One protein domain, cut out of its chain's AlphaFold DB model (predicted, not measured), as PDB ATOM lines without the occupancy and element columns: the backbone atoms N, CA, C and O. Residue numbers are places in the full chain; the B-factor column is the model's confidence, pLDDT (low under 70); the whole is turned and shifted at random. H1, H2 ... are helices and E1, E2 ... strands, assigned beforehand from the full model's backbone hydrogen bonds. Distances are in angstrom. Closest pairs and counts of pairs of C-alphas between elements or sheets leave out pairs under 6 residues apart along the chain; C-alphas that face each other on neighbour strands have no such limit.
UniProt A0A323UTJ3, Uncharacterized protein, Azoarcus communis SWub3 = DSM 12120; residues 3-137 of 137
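What this domain is: This is residues 3 to 137 of the 137 residues of an uncharacterized protein of Azoarcus communis SWub3 = DSM 12120 (UniProt A0A323UTJ3). A strongly twisted sheet of five strands is covered on one face by three helices, H2, H4 and H5, with H4 in the middle, packed on E2 and E3, and H2 and H5 to either side of it. The other two helices, H1 and H3, lie off the sheet, away from these three and from each other. The printed part has 135 residues, with five named helices and five named strands in the order E1 H1 E2 E3 E4 E5 H2 H3 H4 H5; the sheet runs E4 E3 E2 E1 E5, antiparallel throughout. The class is mixed, helices and strands, and the whole is compact, with a radius of gyration of the C-alphas of 13.9 A and spans of 36 by 32 by 30 A.

Where its parts are: E1, residues 3 to 6, begins at C-alpha 3 at (9.191, -25.174, -20.292). H1 is residues 12 to 21, 14.3 A long. E2, residues 27 to 32, measures 16.3 A; E3, residues 36 to 41, 13.7 A; E4, residues 46 to 51, 15.3 A. E5 is residues 59 to 63. H2, residues 69 to 79, measures 15.2 A, and H3, residues 86 to 95, 14.6 A. H4 is residues 106 to 113. H5, residues 124 to 134, is 15.3 A long and ends at C-alpha 134 at (20.002, -31.565, -20.117).

How they stand to each other: E2, E3 and E4 form a meander, each strand the antiparallel neighbour of the one before, with hairpins E2 and E3, and E3 and E4. N 38 and O 30 are 2.8 A apart between E3 and E2, and N 48 and O 39 2.9 A between E4 and E3, within hydrogen-bond range. E1 pairs with E2 through N 4 and O 29, 2.8 A, and with E5 through N 5 and O 60, 2.8 A. H2, H4 and H5 are on the same face, making two layers, helices on one face of a sheet. H4 has a height over the sheet of 7.3 A; its closest C-alphas to E3 are those of Cys 106 and Ser 40, 4.5 A apart. H4 touches H2, closest at the C-alphas of Ala 113 and Val 72, 4.7 A, at a steep tilt of 61 degrees. H4 touches H5, closest at the C-alphas of Ser 107 and Pro 124, 5.3 A, at a shallow tilt of 31 degrees, the same way. H1 is only just not on the sheet, with 4 pairs of C-alphas within 10 A. H3 is not on the sheet, and is apart from H2 and H4. In H1, H2, H4 and H5 every O i to N i+4 pair is within hydrogen-bond range; in H3, 4 of 6 are.

The domain as a whole: The C-alphas farthest apart, those of Leu 33 and Phe 95, are 38.2 A apart. The printed part has no cut and no long link. Mean pLDDT of the printed part is 79.7; residues 9 to 17, 19 to 22, 43 and 84 to 103 are under 70.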
ATOM      1  N   LEU A   3       8.915 -26.533 -20.753       93.88
ATOM      2  CA  LEU A   3       9.191 -25.174 -20.292       93.88
ATOM      3  C   LEU A   3       8.647 -24.206 -21.342       93.88
ATOM      4  O   LEU A   3       9.128 -24.201 -22.474       93.88
ATOM      5  N   ALA A   4       7.669 -23.388 -20.970       93.38
ATOM      6  CA  ALA A   4       7.182 -22.299 -21.801       93.38
ATOM      7  C   ALA A   4       7.931 -21.010 -21.461       93.38
ATOM      8  O   ALA A   4       8.018 -20.613 -20.300       93.38
ATOM      9  N   LEU A   5       8.453 -20.336 -22.477       91.25
ATOM     10  CA  LEU A   5       9.244 -19.117 -22.375       91.25
ATOM     11  C   LEU A   5       8.521 -17.987 -23.097       91.25
ATOM     12  O   LEU A   5       8.266 -18.064 -24.296       91.25
ATOM     13  N   TYR A   6       8.193 -16.920 -22.379       88.62
ATOM     14  CA  TYR A   6       7.481 -15.789 -22.957       88.62
ATOM     15  C   TYR A   6       8.453 -14.826 -23.648       88.62
ATOM     16  O   TYR A   6       9.279 -14.192 -22.985       88.62
ATOM     17  N   LYS A   7       8.304 -14.674 -24.968       85.56
ATOM     18  CA  LYS A   7       9.041 -13.725 -25.828       85.56
ATOM     19  C   LYS A   7       8.181 -12.564 -26.347       85.56
ATOM     20  O   LYS A   7       8.685 -11.649 -26.997       85.56
ATOM     21  N   GLY A   8       6.873 -12.582 -26.083       76.81
ATOM     22  CA  GLY A   8       5.934 -11.583 -26.600       76.81
ATOM     23  C   GLY A   8       6.286 -10.143 -26.198       76.81
ATOM     24  O   GLY A   8       6.699  -9.869 -25.067       76.81
ATOM     25  N   ARG A   9       6.099  -9.180 -27.115       62.72
ATOM     26  CA  ARG A   9       6.477  -7.771 -26.881       62.72
ATOM     27  C   ARG A   9       5.753  -7.132 -25.692       62.72
ATOM     28  O   ARG A   9       6.412  -6.386 -24.976       62.72
ATOM     29  N   GLY A  10       4.506  -7.527 -25.419       62.03
ATOM     30  CA  GLY A  10       3.782  -7.290 -24.163       62.03
ATOM     31  C   GLY A  10       3.825  -5.860 -23.598       62.03
ATOM     32  O   GLY A  10       4.104  -4.898 -24.305       62.03
ATOM     33  N   SER A  11       3.505  -5.718 -22.307       61.28
ATOM     34  CA  SER A  11       3.496  -4.428 -21.599       61.28
ATOM     35  C   SER A  11       4.906  -3.832 -21.445       61.28
ATOM     36  O   SER A  11       5.909  -4.541 -21.554       61.28
ATOM     37  N   LEU A  12       4.992  -2.534 -21.125       60.81
ATOM     38  CA  LEU A  12       6.258  -1.817 -20.877       60.81
ATOM     39  C   LEU A  12       7.177  -2.531 -19.861       60.81
ATOM     40  O   LEU A  12       8.397  -2.490 -20.005       60.81
ATOM     41  N   GLY A  13       6.605  -3.249 -18.887       61.88
ATOM     42  CA  GLY A  13       7.363  -4.051 -17.918       61.88
ATOM     43  C   GLY A  13       8.147  -5.207 -18.553       61.88
ATOM     44  O   GLY A  13       9.289  -5.450 -18.177       61.88
ATOM     45  N   ASN A  14       7.598  -5.863 -19.581       65.88
ATOM     46  CA  ASN A  14       8.311  -6.921 -20.305       65.88
ATOM     47  C   ASN A  14       9.482  -6.353 -21.113       65.88
ATOM     48  O   ASN A  14      10.535  -6.979 -21.201       65.88
ATOM     49  N   ALA A  15       9.318  -5.156 -21.686       64.56
ATOM     50  CA  ALA A  15      10.394  -4.470 -22.394       64.56
ATOM     51  C   ALA A  15      11.544  -4.089 -21.450       64.56
ATOM     52  O   ALA A  15      12.703  -4.294 -21.808       64.56
ATOM     53  N   LEU A  16      11.225  -3.617 -20.239       66.62
ATOM     54  CA  LEU A  16      12.218  -3.315 -19.212       66.62
ATOM     55  C   LEU A  16      12.989  -4.573 -18.791       66.62
ATOM     56  O   LEU A  16      14.214  -4.545 -18.778       66.62
ATOM     57  N   ILE A  17      12.295  -5.686 -18.522       68.00
ATOM     58  CA  ILE A  17      12.937  -6.951 -18.128       68.00
ATOM     59  C   ILE A  17      13.867  -7.458 -19.230       68.00
ATOM     60  O   ILE A  17      15.003  -7.814 -18.931       68.00
ATOM     61  N   ARG A  18      13.435  -7.467 -20.498       70.25
ATOM     62  CA  ARG A  18      14.283  -7.903 -21.624       70.25
ATOM     63  C   ARG A  18      15.513  -7.023 -21.806       70.25
ATOM     64  O   ARG A  18      16.613  -7.537 -21.984       70.25
ATOM     65  N   TRP A  19      15.334  -5.700 -21.746       65.88
ATOM     66  CA  TRP A  19      16.443  -4.751 -21.848       65.88
ATOM     67  C   TRP A  19      17.442  -4.937 -20.700       65.88
ATOM     68  O   TRP A  19      18.648  -4.979 -20.929       65.88
ATOM     69  N   TRP A  20      16.930  -5.133 -19.483       60.03
ATOM     70  CA  TRP A  20      17.729  -5.328 -18.277       60.03
ATOM     71  C   TRP A  20      18.497  -6.651 -18.283       60.03
ATOM     72  O   TRP A  20      19.705  -6.683 -18.070       60.03
ATOM     73  N   THR A  21      17.801  -7.755 -18.547       62.56
ATOM     74  CA  THR A  21      18.375  -9.111 -18.546       62.56
ATOM     75  C   THR A  21      19.136  -9.430 -19.832       62.56
ATOM     76  O   THR A  21      19.701 -10.516 -19.945       62.56
ATOM     77  N   LYS A  22      19.143  -8.503 -20.807       67.62
ATOM     78  CA  LYS A  22      19.684  -8.688 -22.164       67.62
ATOM     79  C   LYS A  22      19.215 -10.003 -22.805       67.62
ATOM     80  O   LYS A  22      19.966 -10.653 -23.527       67.62
ATOM     81  N   SER A  23      17.978 -10.397 -22.514       73.62
ATOM     82  CA  SER A  23      17.373 -11.667 -22.915       73.62
ATOM     83  C   SER A  23      16.103 -11.411 -23.722       73.62
ATOM     84  O   SER A  23      15.366 -10.460 -23.462       73.62
ATOM     85  N   GLU A  24      15.821 -12.278 -24.693       77.88
ATOM     86  CA  GLU A  24      14.567 -12.253 -25.461       77.88
ATOM     87  C   GLU A  24      13.362 -12.677 -24.608       77.88
ATOM     88  O   GLU A  24      12.227 -12.273 -24.872       77.88
ATOM     89  N   TYR A  25      13.620 -13.438 -23.543       83.00
ATOM     90  CA  TYR A  25      12.611 -13.977 -22.643       83.00
ATOM     91  C   TYR A  25      12.438 -13.105 -21.405       83.00
ATOM     92  O   TYR A  25      13.419 -12.790 -20.728       83.00
ATOM     93  N   SER A  26      11.188 -12.762 -21.084       80.94
ATOM     94  CA  SER A  26      10.847 -11.994 -19.877       80.94
ATOM     95  C   SER A  26      10.158 -12.819 -18.791       80.94
ATOM     96  O   SER A  26      10.017 -12.340 -17.672       80.94
ATOM     97  N   HIS A  27       9.694 -14.032 -19.109       85.88
ATOM     98  CA  HIS A  27       8.990 -14.905 -18.169       85.88
ATOM     99  C   HIS A  27       9.107 -16.370 -18.588       85.88
ATOM    100  O   HIS A  27       9.277 -16.654 -19.774       85.88
ATOM    101  N   CYS A  28       8.982 -17.290 -17.634       89.75
ATOM    102  CA  CYS A  28       8.888 -18.717 -17.916       89.75
ATOM    103  C   CYS A  28       7.858 -19.414 -17.021       89.75
ATOM    104  O   CYS A  28       7.600 -18.986 -15.893       89.75
ATOM    105  N   GLU A  29       7.269 -20.484 -17.542       92.81
ATOM    106  CA  GLU A  29       6.264 -21.315 -16.879       92.81
ATOM    107  C   GLU A  29       6.588 -22.792 -17.139       92.81
ATOM    108  O   GLU A  29       6.937 -23.163 -18.262       92.81
ATOM    109  N   VAL A  30       6.440 -23.649 -16.129       93.38
ATOM    110  CA  VAL A  30       6.438 -25.103 -16.340       93.38
ATOM    111  C   VAL A  30       5.037 -25.510 -16.778       93.38
ATOM    112  O   VAL A  30       4.066 -25.289 -16.059       93.38
ATOM    113  N   VAL A  31       4.920 -26.095 -17.965       92.44
ATOM    114  CA  VAL A  31       3.653 -26.568 -18.521       92.44
ATOM    115  C   VAL A  31       3.446 -28.026 -18.146       92.44
ATOM    116  O   VAL A  31       4.173 -28.916 -18.607       92.44
ATOM    117  N   ALA A  32       2.407 -28.268 -17.352       83.25
ATOM    118  CA  ALA A  32       1.917 -29.603 -17.052       83.25
ATOM    119  C   ALA A  32       0.513 -29.792 -17.650       83.25
ATOM    120  O   ALA A  32      -0.296 -28.862 -17.700       83.25
ATOM    121  N   LEU A  33       0.227 -31.007 -18.131       77.19
ATOM    122  CA  LEU A  33      -1.080 -31.380 -18.698       77.19
ATOM    123  C   LEU A  33      -1.551 -30.463 -19.854       77.19
ATOM    124  O   LEU A  33      -2.744 -30.204 -20.007       77.19
ATOM    125  N   SER A  34      -0.607 -29.947 -20.650       73.38
ATOM    126  CA  SER A  34      -0.790 -29.142 -21.878       73.38
ATOM    127  C   SER A  34      -1.565 -27.820 -21.762       73.38
ATOM    128  O   SER A  34      -1.597 -27.057 -22.723       73.38
ATOM    129  N   GLN A  35      -2.179 -27.502 -20.620       82.06
ATOM    130  CA  GLN A  35      -3.017 -26.303 -20.454       82.06
ATOM    131  C   GLN A  35      -2.667 -25.471 -19.219       82.06
ATOM    132  O   GLN A  35      -3.032 -24.296 -19.159       82.06
ATOM    133  N   TYR A  36      -1.975 -26.053 -18.238       89.62
ATOM    134  CA  TYR A  36      -1.661 -25.384 -16.980       89.62
ATOM    135  C   TYR A  36      -0.189 -24.993 -16.930       89.62
ATOM    136  O   TYR A  36       0.693 -25.838 -17.064       89.62
ATOM    137  N   GLY A  37       0.052 -23.697 -16.733       92.31
ATOM    138  CA  GLY A  37       1.359 -23.149 -16.398       92.31
ATOM    139  C   GLY A  37       1.516 -23.029 -14.887       92.31
ATOM    140  O   GLY A  37       0.605 -22.542 -14.205       92.31
ATOM    141  N   TYR A  38       2.659 -23.490 -14.392       92.56
ATOM    142  CA  TYR A  38       3.096 -23.363 -13.011       92.56
ATOM    143  C   TYR A  38       4.318 -22.449 -12.962       92.56
ATOM    144  O   TYR A  38       5.337 -22.721 -13.606       92.56
ATOM    145  N   SER A  39       4.208 -21.361 -12.207       90.06
ATOM    146  CA  SER A  39       5.286 -20.394 -12.004       90.06
ATOM    147  C   SER A  39       4.915 -19.408 -10.904       90.06
ATOM    148  O   SER A  39       3.787 -19.384 -10.406       90.06
ATOM    149  N   SER A  40       5.853 -18.525 -10.584       84.81
ATOM    150  CA  SER A  40       5.592 -17.315  -9.813       84.81
ATOM    151  C   SER A  40       5.418 -16.118 -10.747       84.81
ATOM    152  O   SER A  40       6.263 -15.877 -11.608       84.81
ATOM    153  N   SER A  41       4.331 -15.353 -10.614       79.69
ATOM    154  CA  SER A  41       4.010 -14.211 -11.488       79.69
ATOM    155  C   SER A  41       3.817 -12.925 -10.696       79.69
ATOM    156  O   SER A  41       2.971 -12.871  -9.807       79.69
ATOM    157  N   ILE A  42       4.512 -11.853 -11.102       70.19
ATOM    158  CA  ILE A  42       4.349 -10.503 -10.528       70.19
ATOM    159  C   ILE A  42       2.889 -10.066 -10.620       70.19
ATOM    160  O   ILE A  42       2.287  -9.636  -9.643       70.19
ATOM    161  N   ARG A  43       2.304 -10.209 -11.814       69.94
ATOM    162  CA  ARG A  43       0.941  -9.747 -12.107       69.94
ATOM    163  C   ARG A  43      -0.110 -10.457 -11.257       69.94
ATOM    164  O   ARG A  43      -1.195  -9.923 -11.071       69.94
ATOM    165  N   ASP A  44       0.199 -11.655 -10.782       76.12
ATOM    166  CA  ASP A  44      -0.742 -12.506 -10.062       76.12
ATOM    167  C   ASP A  44      -0.326 -12.700  -8.597       76.12
ATOM    168  O   ASP A  44      -0.915 -13.511  -7.894       76.12
ATOM    169  N   GLY A  45       0.653 -11.916  -8.130       74.25
ATOM    170  CA  GLY A  45       1.003 -11.783  -6.719       74.25
ATOM    171  C   GLY A  45       1.960 -12.834  -6.161       74.25
ATOM    172  O   GLY A  45       2.368 -12.674  -5.015       74.25
ATOM    173  N   GLY A  46       2.364 -13.850  -6.931       84.12
ATOM    174  CA  GLY A  46       3.251 -14.908  -6.442       84.12
ATOM    175  C   GLY A  46       3.107 -16.242  -7.160       84.12
ATOM    176  O   GLY A  46       2.745 -16.282  -8.343       84.12
ATOM    177  N   VAL A  47       3.416 -17.324  -6.440       87.88
ATOM    178  CA  VAL A  47       3.348 -18.706  -6.938       87.88
ATOM    179  C   VAL A  47       1.908 -19.093  -7.239       87.88
ATOM    180  O   VAL A  47       1.019 -18.982  -6.393       87.88
ATOM    181  N   ARG A  48       1.683 -19.595  -8.453       90.50
ATOM    182  CA  ARG A  48       0.353 -19.948  -8.941       90.50
ATOM    183  C   ARG A  48       0.379 -21.087  -9.958       90.50
ATOM    184  O   ARG A  48       1.365 -21.319 -10.653       90.50
ATOM    185  N   MET A  49      -0.788 -21.700 -10.113       91.94
ATOM    186  CA  MET A  49      -1.150 -22.524 -11.260       91.94
ATOM    187  C   MET A  49      -2.240 -21.789 -12.043       91.94
ATOM    188  O   MET A  49      -3.259 -21.394 -11.474       91.94
ATOM    189  N   LYS A  50      -2.052 -21.591 -13.350       90.69
ATOM    190  CA  LYS A  50      -3.044 -20.912 -14.197       90.69
ATOM    191  C   LYS A  50      -3.223 -21.623 -15.524       90.69
ATOM    192  O   LYS A  50      -2.254 -22.052 -16.141       90.69
ATOM    193  N   ARG A  51      -4.473 -21.686 -15.992       90.25
ATOM    194  CA  ARG A  51      -4.759 -22.093 -17.369       90.25
ATOM    195  C   ARG A  51      -4.330 -20.980 -18.321       90.25
ATOM    196  O   ARG A  51      -4.818 -19.854 -18.196       90.25
ATOM    197  N   ILE A  52      -3.421 -21.281 -19.238       87.44
ATOM    198  CA  ILE A  52      -2.860 -20.309 -20.180       87.44
ATOM    199  C   ILE A  52      -3.244 -20.723 -21.598       87.44
ATOM    200  O   ILE A  52      -3.208 -21.900 -21.939       87.44
ATOM    201  N   ASP A  53      -3.631 -19.735 -22.403       87.56
ATOM    202  CA  ASP A  53      -3.760 -19.908 -23.845       87.56
ATOM    203  C   ASP A  53      -2.391 -19.677 -24.497       87.56
ATOM    204  O   ASP A  53      -1.809 -18.584 -24.435       87.56
ATOM    205  N   TRP A  54      -1.833 -20.753 -25.036       88.00
ATOM    206  CA  TRP A  54      -0.460 -20.834 -25.507       88.00
ATOM    207  C   TRP A  54      -0.351 -20.324 -26.945       88.00
ATOM    208  O   TRP A  54      -0.266 -21.112 -27.881       88.00
ATOM    209  N   ASN A  55      -0.336 -19.001 -27.132       87.94
ATOM    210  CA  ASN A  55      -0.082 -18.412 -28.452       87.94
ATOM    211  C   ASN A  55       1.397 -18.629 -28.877       87.94
ATOM    212  O   ASN A  55       2.281 -18.008 -28.271       87.94
ATOM    213  N   PRO A  56       1.689 -19.418 -29.932       84.25
ATOM    214  CA  PRO A  56       3.060 -19.708 -30.377       84.25
ATOM    215  C   PRO A  56       3.851 -18.480 -30.860       84.25
ATOM    216  O   PRO A  56       5.080 -18.497 -30.889       84.25
ATOM    217  N   GLU A  57       3.181 -17.381 -31.213       86.38
ATOM    218  CA  GLU A  57       3.854 -16.126 -31.568       86.38
ATOM    219  C   GLU A  57       4.542 -15.481 -30.356       86.38
ATOM    220  O   GLU A  57       5.533 -14.758 -30.489       86.38
ATOM    221  N   HIS A  58       4.026 -15.744 -29.153       87.50
ATOM    222  CA  HIS A  58       4.482 -15.129 -27.909       87.50
ATOM    223  C   HIS A  58       5.232 -16.084 -26.985       87.50
ATOM    224  O   HIS A  58       5.873 -15.609 -26.044       87.50
ATOM    225  N   TRP A  59       5.157 -17.387 -27.242       91.12
ATOM    226  CA  TRP A  59       5.732 -18.422 -26.397       91.12
ATOM    227  C   TRP A  59       6.630 -19.350 -27.206       91.12
ATOM    228  O   TRP A  59       6.221 -19.867 -28.242       91.12
ATOM    229  N   ASP A  60       7.831 -19.589 -26.691       92.56
ATOM    230  CA  ASP A  60       8.664 -20.712 -27.106       92.56
ATOM    231  C   ASP A  60       8.481 -21.862 -26.120       92.56
ATOM    232  O   ASP A  60       8.345 -21.636 -24.919       92.56
ATOM    233  N   PHE A  61       8.525 -23.095 -26.615       93.06
ATOM    234  CA  PHE A  61       8.400 -24.294 -25.792       93.06
ATOM    235  C   PHE A  61       9.669 -25.130 -25.896       93.06
ATOM    236  O   PHE A  61      10.228 -25.309 -26.979       93.06
ATOM    237  N   ILE A  62      10.124 -25.647 -24.760       94.06
ATOM    238  CA  ILE A  62      11.197 -26.637 -24.678       94.06
ATOM    239  C   ILE A  62      10.594 -27.894 -24.070       94.06
ATOM    240  O   ILE A  62      10.083 -27.845 -22.954       94.06
ATOM    241  N   GLU A  63      10.655 -29.012 -24.789       94.12
ATOM    242  CA  GLU A  63      10.252 -30.313 -24.253       94.12
ATOM    243  C   GLU A  63      11.142 -30.706 -23.078       94.12
ATOM    244  O   GLU A  63      12.352 -30.532 -23.128       94.12
ATOM    245  N   LEU A  64      10.549 -31.255 -22.026       93.94
ATOM    246  CA  LEU A  64      11.238 -31.728 -20.830       93.94
ATOM    247  C   LEU A  64      10.836 -33.194 -20.597       93.94
ATOM    248  O   LEU A  64       9.900 -33.457 -19.828       93.94
ATOM    249  N   PRO A  65      11.471 -34.155 -21.294       92.31
ATOM    250  CA  PRO A  65      11.146 -35.577 -21.165       92.31
ATOM    251  C   PRO A  65      11.577 -36.161 -19.812       92.31
ATOM    252  O   PRO A  65      10.971 -37.115 -19.340       92.31
ATOM    253  N   TRP A  66      12.591 -35.569 -19.177       92.69
ATOM    254  CA  TRP A  66      13.134 -35.979 -17.876       92.69
ATOM    255  C   TRP A  66      12.428 -35.335 -16.677       92.69
ATOM    256  O   TRP A  66      12.718 -35.687 -15.535       92.69
ATOM    257  N   ALA A  67      11.559 -34.348 -16.905       92.19
ATOM    258  CA  ALA A  67      10.908 -33.635 -15.816       92.19
ATOM    259  C   ALA A  67       9.752 -34.465 -15.238       92.19
ATOM    260  O   ALA A  67       8.962 -35.041 -15.989       92.19
ATOM    261  N   ASP A  68       9.624 -34.465 -13.908       91.19
ATOM    262  CA  ASP A  68       8.583 -35.192 -13.176       91.19
ATOM    263  C   ASP A  68       7.484 -34.249 -12.663       91.19
ATOM    264  O   ASP A  68       7.739 -33.271 -11.957       91.19
ATOM    265  N   ILE A  69       6.236 -34.550 -13.029       90.19
ATOM    266  CA  ILE A  69       5.063 -33.773 -12.620       90.19
ATOM    267  C   ILE A  69       4.819 -33.882 -11.111       90.19
ATOM    268  O   ILE A  69       4.263 -32.954 -10.520       90.19
ATOM    269  N   GLY A  70       5.262 -34.978 -10.484       91.12
ATOM    270  CA  GLY A  70       5.246 -35.164  -9.038       91.12
ATOM    271  C   GLY A  70       6.026 -34.062  -8.330       91.12
ATOM    272  O   GLY A  70       5.453 -33.362  -7.499       91.12
ATOM    273  N   CYS A  71       7.277 -33.820  -8.739       91.31
ATOM    274  CA  CYS A  71       8.115 -32.749  -8.187       91.31
ATOM    275  C   CYS A  71       7.484 -31.359  -8.351       91.31
ATOM    276  O   CYS A  71       7.448 -30.576  -7.399       91.31
ATOM    277  N   VAL A  72       6.945 -31.060  -9.538       91.25
ATOM    278  CA  VAL A  72       6.290 -29.770  -9.823       91.25
ATOM    279  C   VAL A  72       5.072 -29.570  -8.919       91.25
ATOM    280  O   VAL A  72       4.897 -28.506  -8.325       91.25
ATOM    281  N   THR A  73       4.236 -30.600  -8.793       90.81
ATOM    282  CA  THR A  73       3.006 -30.543  -7.995       90.81
ATOM    283  C   THR A  73       3.315 -30.475  -6.503       90.81
ATOM    284  O   THR A  73       2.687 -29.701  -5.788       90.81
ATOM    285  N   GLU A  74       4.299 -31.237  -6.026       92.69
ATOM    286  CA  GLU A  74       4.730 -31.217  -4.630       92.69
ATOM    287  C   GLU A  74       5.276 -29.840  -4.238       92.69
ATOM    288  O   GLU A  74       4.877 -29.289  -3.208       92.69
ATOM    289  N   LEU A  75       6.147 -29.253  -5.068       91.62
ATOM    290  CA  LEU A  75       6.654 -27.908  -4.820       91.62
ATOM    291  C   LEU A  75       5.518 -26.882  -4.856       91.62
ATOM    292  O   LEU A  75       5.459 -26.010  -3.990       91.62
ATOM    293  N   TYR A  76       4.587 -27.010  -5.805       91.69
ATOM    294  CA  TYR A  76       3.415 -26.141  -5.881       91.69
ATOM    295  C   TYR A  76       2.570 -26.216  -4.614       91.69
ATOM    296  O   TYR A  76       2.267 -25.178  -4.046       91.69
ATOM    297  N   VAL A  77       2.251 -27.406  -4.106       91.81
ATOM    298  CA  VAL A  77       1.478 -27.549  -2.861       91.81
ATOM    299  C   VAL A  77       2.179 -26.876  -1.677       91.81
ATOM    300  O   VAL A  77       1.508 -26.277  -0.841       91.81
ATOM    301  N   LYS A  78       3.515 -26.930  -1.613       89.38
ATOM    302  CA  LYS A  78       4.298 -26.302  -0.536       89.38
ATOM    303  C   LYS A  78       4.369 -24.778  -0.633       89.38
ATOM    304  O   LYS A  78       4.485 -24.128   0.394       89.38
ATOM    305  N   THR A  79       4.332 -24.231  -1.847       88.81
ATOM    306  CA  THR A  79       4.641 -22.814  -2.119       88.81
ATOM    307  C   THR A  79       3.454 -22.030  -2.680       88.81
ATOM    308  O   THR A  79       3.560 -20.830  -2.913       88.81
ATOM    309  N   ALA A  80       2.309 -22.674  -2.917       86.44
ATOM    310  CA  ALA A  80       1.121 -22.039  -3.475       86.44
ATOM    311  C   ALA A  80       0.665 -20.860  -2.608       86.44
ATOM    312  O   ALA A  80       0.432 -21.002  -1.409       86.44
ATOM    313  N   GLY A  81       0.500 -19.696  -3.237       77.50
ATOM    314  CA  GLY A  81       0.120 -18.468  -2.541       77.50
ATOM    315  C   GLY A  81       1.277 -17.748  -1.845       77.50
ATOM    316  O   GLY A  81       1.049 -16.668  -1.301       77.50
ATOM    317  N   GLU A  82       2.506 -18.276  -1.886       83.81
ATOM    318  CA  GLU A  82       3.673 -17.509  -1.449       83.81
ATOM    319  C   GLU A  82       3.869 -16.277  -2.341       83.81
ATOM    320  O   GLU A  82       3.707 -16.364  -3.568       83.81
ATOM    321  N   PRO A  83       4.208 -15.122  -1.741       74.62
ATOM    322  CA  PRO A  83       4.262 -13.860  -2.451       74.62
ATOM    323  C   PRO A  83       5.396 -13.837  -3.475       74.62
ATOM    324  O   PRO A  83       6.441 -14.470  -3.317       74.62
ATOM    325  N   TYR A  84       5.202 -13.044  -4.525       65.25
ATOM    326  CA  TYR A  84       6.267 -12.766  -5.478       65.25
ATOM    327  C   TYR A  84       7.414 -12.021  -4.782       65.25
ATOM    328  O   TYR A  84       7.175 -11.050  -4.059       65.25
ATOM    329  N   GLY A  85       8.659 -12.431  -5.035       65.50
ATOM    330  CA  GLY A  85       9.858 -11.800  -4.473       65.50
ATOM    331  C   GLY A  85      10.144 -10.414  -5.068       65.50
ATOM    332  O   GLY A  85      11.100 -10.244  -5.818       65.50
ATOM    333  N   TYR A  86       9.321  -9.403  -4.752       56.41
ATOM    334  CA  TYR A  86       9.443  -8.027  -5.271       56.41
ATOM    335  C   TYR A  86      10.800  -7.370  -4.958       56.41
ATOM    336  O   TYR A  86      11.325  -6.615  -5.776       56.41
ATOM    337  N   TRP A  87      11.367  -7.642  -3.778       47.91
ATOM    338  CA  TRP A  87      12.566  -6.960  -3.272       47.91
ATOM    339  C   TRP A  87      13.881  -7.657  -3.621       47.91
ATOM    340  O   TRP A  87      14.908  -6.996  -3.792       47.91
ATOM    341  N   ASP A  88      13.847  -8.976  -3.774       50.56
ATOM    342  CA  ASP A  88      15.025  -9.780  -4.091       50.56
ATOM    343  C   ASP A  88      15.460  -9.603  -5.556       50.56
ATOM    344  O   ASP A  88      16.642  -9.465  -5.868       50.56
ATOM    345  N   LEU A  89      14.484  -9.454  -6.458       52.00
ATOM    346  CA  LEU A  89      14.700  -9.220  -7.887       52.00
ATOM    347  C   LEU A  89      15.406  -7.880  -8.163       52.00
ATOM    348  O   LEU A  89      16.266  -7.798  -9.041       52.00
ATOM    349  N   LEU A  90      15.084  -6.840  -7.383       51.56
ATOM    350  CA  LEU A  90      15.720  -5.525  -7.484       51.56
ATOM    351  C   LEU A  90      17.132  -5.536  -6.873       51.56
ATOM    352  O   LEU A  90      18.045  -4.922  -7.413       51.56
ATOM    353  N   THR A  91      17.341  -6.246  -5.761       48.88
ATOM    354  CA  THR A  91      18.621  -6.242  -5.032       48.88
ATOM    355  C   THR A  91      19.656  -7.208  -5.608       48.88
ATOM    356  O   THR A  91      20.816  -6.820  -5.745       48.88
ATOM    357  N   ARG A  92      19.271  -8.416  -6.038       59.47
ATOM    358  CA  ARG A  92      20.199  -9.383  -6.652       59.47
ATOM    359  C   ARG A  92      20.696  -8.919  -8.024       59.47
ATOM    360  O   ARG A  92      21.897  -8.985  -8.274       59.47
ATOM    361  N   GLN A  93      19.817  -8.377  -8.878       55.06
ATOM    362  CA  GLN A  93      20.213  -7.906 -10.216       55.06
ATOM    363  C   GLN A  93      20.848  -6.503 -10.250       55.06
ATOM    364  O   GLN A  93      21.608  -6.236 -11.179       55.06
ATOM    365  N   ILE A  94      20.580  -5.610  -9.282       49.62
ATOM    366  CA  ILE A  94      21.258  -4.295  -9.201       49.62
ATOM    367  C   ILE A  94      22.552  -4.371  -8.383       49.62
ATOM    368  O   ILE A  94      23.538  -3.738  -8.752       49.62
ATOM    369  N   PHE A  95      22.570  -5.114  -7.270       44.22
ATOM    370  CA  PHE A  95      23.648  -5.025  -6.275       44.22
ATOM    371  C   PHE A  95      24.523  -6.280  -6.144       44.22
ATOM    372  O   PHE A  95      25.460  -6.245  -5.348       44.22
ATOM    373  N   ASN A  96      24.265  -7.360  -6.899       49.97
ATOM    374  CA  ASN A  96      25.041  -8.613  -6.857       49.97
ATOM    375  C   ASN A  96      25.291  -9.124  -5.420       49.97
ATOM    376  O   ASN A  96      26.385  -9.566  -5.068       49.97
ATOM    377  N   ARG A  97      24.282  -8.989  -4.552       45.12
ATOM    378  CA  ARG A  97      24.311  -9.450  -3.160       45.12
ATOM    379  C   ARG A  97      23.260 -10.536  -2.961       45.12
ATOM    380  O   ARG A  97      22.168 -10.385  -3.506       45.12
ATOM    381  N   PRO A  98      23.540 -11.589  -2.175       45.31
ATOM    382  CA  PRO A  98      22.506 -12.524  -1.762       45.31
ATOM    383  C   PRO A  98      21.494 -11.770  -0.889       45.31
ATOM    384  O   PRO A  98      21.823 -11.329   0.207       45.31
ATOM    385  N   GLY A  99      20.291 -11.538  -1.413       47.16
ATOM    386  CA  GLY A  99      19.154 -11.114  -0.605       47.16
ATOM    387  C   GLY A  99      18.585 -12.293   0.187       47.16
ATOM    388  O   GLY A  99      18.514 -13.405  -0.333       47.16
ATOM    389  N   ASP A 100      18.184 -12.033   1.432       49.41
ATOM    390  CA  ASP A 100      17.429 -12.942   2.316       49.41
ATOM    391  C   ASP A 100      15.908 -12.691   2.214       49.41
ATOM    392  O   ASP A 100      15.141 -12.979   3.134       49.41
ATOM    393  N   ALA A 101      15.448 -12.064   1.126       50.47
ATOM    394  CA  ALA A 101      14.060 -11.637   1.018       50.47
ATOM    395  C   ALA A 101      13.145 -12.807   0.599       50.47
ATOM    396  O   ALA A 101      13.452 -13.510  -0.364       50.47
ATOM    397  N   PRO A 102      12.007 -13.011   1.286       53.84
ATOM    398  CA  PRO A 102      11.076 -14.089   0.981       53.84
ATOM    399  C   PRO A 102      10.328 -13.813  -0.331       53.84
ATOM    400  O   PRO A 102       9.726 -12.748  -0.501       53.84
ATOM    401  N   GLY A 103      10.334 -14.788  -1.238       62.44
ATOM    402  CA  GLY A 103       9.451 -14.824  -2.401       62.44
ATOM    403  C   GLY A 103      10.114 -15.390  -3.651       62.44
ATOM    404  O   GLY A 103      11.274 -15.115  -3.934       62.44
ATOM    405  N   TRP A 104       9.346 -16.152  -4.421       72.50
ATOM    406  CA  TRP A 104       9.835 -16.845  -5.611       72.50
ATOM    407  C   TRP A 104       9.802 -15.943  -6.840       72.50
ATOM    408  O   TRP A 104       8.776 -15.306  -7.110       72.50
ATOM    409  N   PHE A 105      10.864 -15.950  -7.646       78.31
ATOM    410  CA  PHE A 105      10.794 -15.450  -9.024       78.31
ATOM    411  C   PHE A 105      10.405 -16.564 -10.013       78.31
ATOM    412  O   PHE A 105      10.445 -17.753  -9.697       78.31
ATOM    413  N   CYS A 106       9.980 -16.188 -11.223       86.06
ATOM    414  CA  CYS A 106       9.412 -17.133 -12.191       86.06
ATOM    415  C   CYS A 106      10.380 -18.266 -12.556       86.06
ATOM    416  O   CYS A 106      10.033 -19.441 -12.440       86.06
ATOM    417  N   SER A 107      11.613 -17.922 -12.930       86.88
ATOM    418  CA  SER A 107      12.650 -18.894 -13.274       86.88
ATOM    419  C   SER A 107      13.225 -19.637 -12.074       86.88
ATOM    420  O   SER A 107      13.671 -20.760 -12.259       86.88
ATOM    421  N   GLU A 108      13.144 -19.095 -10.859       88.06
ATOM    422  CA  GLU A 108      13.568 -19.774  -9.624       88.06
ATOM    423  C   GLU A 108      12.649 -20.930  -9.357       88.06
ATOM    424  O   GLU A 108      13.074 -22.062  -9.175       88.06
ATOM    425  N   TRP A 109      11.356 -20.614  -9.369       91.50
ATOM    426  CA  TRP A 109      10.327 -21.562  -9.054       91.50
ATOM    427  C   TRP A 109      10.338 -22.671 -10.096       91.50
ATOM    428  O   TRP A 109      10.342 -23.845  -9.745       91.50
ATOM    429  N   CYS A 110      10.461 -22.308 -11.380       92.06
ATOM    430  CA  CYS A 110      10.622 -23.283 -12.452       92.06
ATOM    431  C   CYS A 110      11.904 -24.116 -12.282       92.06
ATOM    432  O   CYS A 110      11.852 -25.332 -12.420       92.06
ATOM    433  N   ALA A 111      13.049 -23.510 -11.958       91.38
ATOM    434  CA  ALA A 111      14.306 -24.236 -11.768       91.38
ATOM    435  C   ALA A 111      14.234 -25.215 -10.583       91.38
ATOM    436  O   ALA A 111      14.649 -26.365 -10.716       91.38
ATOM    437  N   ALA A 112      13.649 -24.790  -9.462       91.44
ATOM    438  CA  ALA A 112      13.413 -25.624  -8.290       91.44
ATOM    439  C   ALA A 112      12.438 -26.768  -8.596       91.44
ATOM    440  O   ALA A 112      12.720 -27.915  -8.259       91.44
ATOM    441  N   ALA A 113      11.337 -26.480  -9.298       92.38
ATOM    442  CA  ALA A 113      10.353 -27.478  -9.718       92.38
ATOM    443  C   ALA A 113      10.962 -28.544 -10.645       92.38
ATOM    444  O   ALA A 113      10.540 -29.698 -10.632       92.38
ATOM    445  N   LEU A 114      11.971 -28.161 -11.432       93.12
ATOM    446  CA  LEU A 114      12.720 -29.034 -12.340       93.12
ATOM    447  C   LEU A 114      13.945 -29.704 -11.686       93.12
ATOM    448  O   LEU A 114      14.673 -30.452 -12.347       93.12
ATOM    449  N   GLY A 115      14.183 -29.454 -10.396       91.56
ATOM    450  CA  GLY A 115      15.259 -30.076  -9.627       91.56
ATOM    451  C   GLY A 115      16.662 -29.557  -9.950       91.56
ATOM    452  O   GLY A 115      17.637 -30.274  -9.731       91.56
ATOM    453  N   PHE A 116      16.797 -28.341 -10.489       89.69
ATOM    454  CA  PHE A 116      18.111 -27.718 -10.659       89.69
ATOM    455  C   PHE A 116      18.690 -27.272  -9.312       89.69
ATOM    456  O   PHE A 116      17.992 -26.718  -8.461       89.69
ATOM    457  N   ALA A 117      19.998 -27.467  -9.135       85.31
ATOM    458  CA  ALA A 117      20.723 -26.943  -7.983       85.31
ATOM    459  C   ALA A 117      20.866 -25.417  -8.077       85.31
ATOM    460  O   ALA A 117      21.089 -24.878  -9.161       85.31
ATOM    461  N   SER A 118      20.780 -24.737  -6.933       83.00
ATOM    462  CA  SER A 118      20.821 -23.271  -6.817       83.00
ATOM    463  C   SER A 118      19.815 -22.534  -7.729       83.00
ATOM    464  O   SER A 118      20.234 -21.731  -8.564       83.00
ATOM    465  N   PRO A 119      18.491 -22.759  -7.580       83.38
ATOM    466  CA  PRO A 119      17.447 -22.151  -8.418       83.38
ATOM    467  C   PRO A 119      17.551 -20.625  -8.582       83.38
ATOM    468  O   PRO A 119      17.230 -20.079  -9.637       83.38
ATOM    469  N   GLN A 120      18.067 -19.946  -7.558       78.19
ATOM    470  CA  GLN A 120      18.216 -18.498  -7.478       78.19
ATOM    471  C   GLN A 120      19.139 -17.879  -8.544       78.19
ATOM    472  O   GLN A 120      19.105 -16.669  -8.754       78.19
ATOM    473  N   ILE A 121      19.978 -18.675  -9.219       80.62
ATOM    474  CA  ILE A 121      20.913 -18.163 -10.239       80.62
ATOM    475  C   ILE A 121      20.287 -18.085 -11.636       80.62
ATOM    476  O   ILE A 121      20.846 -17.452 -12.531       80.62
ATOM    477  N   TYR A 122      19.158 -18.763 -11.858       82.50
ATOM    478  CA  TYR A 122      18.622 -18.954 -13.200       82.50
ATOM    479  C   TYR A 122      17.773 -17.768 -13.641       82.50
ATOM    480  O   TYR A 122      16.689 -17.536 -13.124       82.50
ATOM    481  N   SER A 123      18.195 -17.061 -14.684       84.62
ATOM    482  CA  SER A 123      17.278 -16.229 -15.474       84.62
ATOM    483  C   SER A 123      16.433 -17.107 -16.414       84.62
ATOM    484  O   SER A 123      16.812 -18.255 -16.663       84.62
ATOM    485  N   PRO A 124      15.329 -16.606 -17.006       85.75
ATOM    486  CA  PRO A 124      14.568 -17.374 -17.997       85.75
ATOM    487  C   PRO A 124      15.435 -17.893 -19.155       85.75
ATOM    488  O   PRO A 124      15.289 -19.039 -19.570       85.75
ATOM    489  N   ALA A 125      16.388 -17.085 -19.635       86.94
ATOM    490  CA  ALA A 125      17.330 -17.501 -20.675       86.94
ATOM    491  C   ALA A 125      18.325 -18.562 -20.190       86.94
ATOM    492  O   ALA A 125      18.567 -19.537 -20.904       86.94
ATOM    493  N   LEU A 126      18.881 -18.407 -18.984       87.00
ATOM    494  CA  LEU A 126      19.822 -19.386 -18.438       87.00
ATOM    495  C   LEU A 126      19.127 -20.724 -18.156       87.00
ATOM    496  O   LEU A 126      19.673 -21.777 -18.472       87.00
ATOM    497  N   LEU A 127      17.894 -20.692 -17.637       89.69
ATOM    498  CA  LEU A 127      17.079 -21.891 -17.439       89.69
ATOM    499  C   LEU A 127      16.766 -22.580 -18.770       89.69
ATOM    500  O   LEU A 127      16.873 -23.801 -18.870       89.69
ATOM    501  N   ALA A 128      16.423 -21.808 -19.805       92.31
ATOM    502  CA  ALA A 128      16.200 -22.334 -21.147       92.31
ATOM    503  C   ALA A 128      17.443 -23.057 -21.686       92.31
ATOM    504  O   ALA A 128      17.335 -24.162 -22.220       92.31
ATOM    505  N   GLN A 129      18.626 -22.458 -21.524       92.00
ATOM    506  CA  GLN A 129      19.891 -23.071 -21.921       92.00
ATOM    507  C   GLN A 129      20.158 -24.363 -21.138       92.00
ATOM    508  O   GLN A 129      20.442 -25.388 -21.752       92.00
ATOM    509  N   ALA A 130      20.001 -24.338 -19.813       92.38
ATOM    510  CA  ALA A 130      20.212 -25.502 -18.956       92.38
ATOM    511  C   ALA A 130      19.269 -26.665 -19.310       92.38
ATOM    512  O   ALA A 130      19.705 -27.809 -19.399       92.38
ATOM    513  N   CYS A 131      17.995 -26.376 -19.597       93.50
ATOM    514  CA  CYS A 131      17.038 -27.392 -20.043       93.50
ATOM    515  C   CYS A 131      17.426 -27.992 -21.400       93.50
ATOM    516  O   CYS A 131      17.365 -29.207 -21.570       93.50
ATOM    517  N   ARG A 132      17.863 -27.164 -22.360       93.88
ATOM    518  CA  ARG A 132      18.333 -27.647 -23.672       93.88
ATOM    519  C   ARG A 132      19.571 -28.530 -23.548       93.88
ATOM    520  O   ARG A 132      19.647 -29.530 -24.248       93.88
ATOM    521  N   MET A 133      20.510 -28.174 -22.671       92.69
ATOM    522  CA  MET A 133      21.703 -28.987 -22.414       92.69
ATOM    523  C   MET A 133      21.326 -30.335 -21.800       92.69
ATOM    524  O   MET A 133      21.723 -31.362 -22.333       92.69
ATOM    525  N   ARG A 134      20.472 -30.337 -20.771       93.38
ATOM    526  CA  ARG A 134      20.002 -31.565 -20.117       93.38
ATOM    527  C   ARG A 134      19.185 -32.481 -21.036       93.38
ATOM    528  O   ARG A 134      19.140 -33.678 -20.813       93.38
ATOM    529  N   ASN A 135      18.529 -31.941 -22.064       91.81
ATOM    530  CA  ASN A 135      17.844 -32.749 -23.080       91.81
ATOM    531  C   ASN A 135      18.791 -33.460 -24.055       91.81
ATOM    532  O   ASN A 135      18.350 -34.369 -24.753       91.81
ATOM    533  N   ALA A 136      20.024 -32.971 -24.194       88.50
ATOM    534  CA  ALA A 136      21.013 -33.525 -25.112       88.50
ATOM    535  C   ALA A 136      21.879 -34.624 -24.466       88.50
ATOM    536  O   ALA A 136      22.687 -35.232 -25.168       88.50
ATOM    537  N   GLU A 137      21.722 -34.838 -23.157       81.19
ATOM    538  CA  GLU A 137      22.321 -35.921 -22.364       81.19
ATOM    539  C   GLU A 137      21.479 -37.202 -22.457       81.19
ATOM    540  O   GLU A 137      22.094 -38.284 -22.588       81.19
TER     541      GLU A 137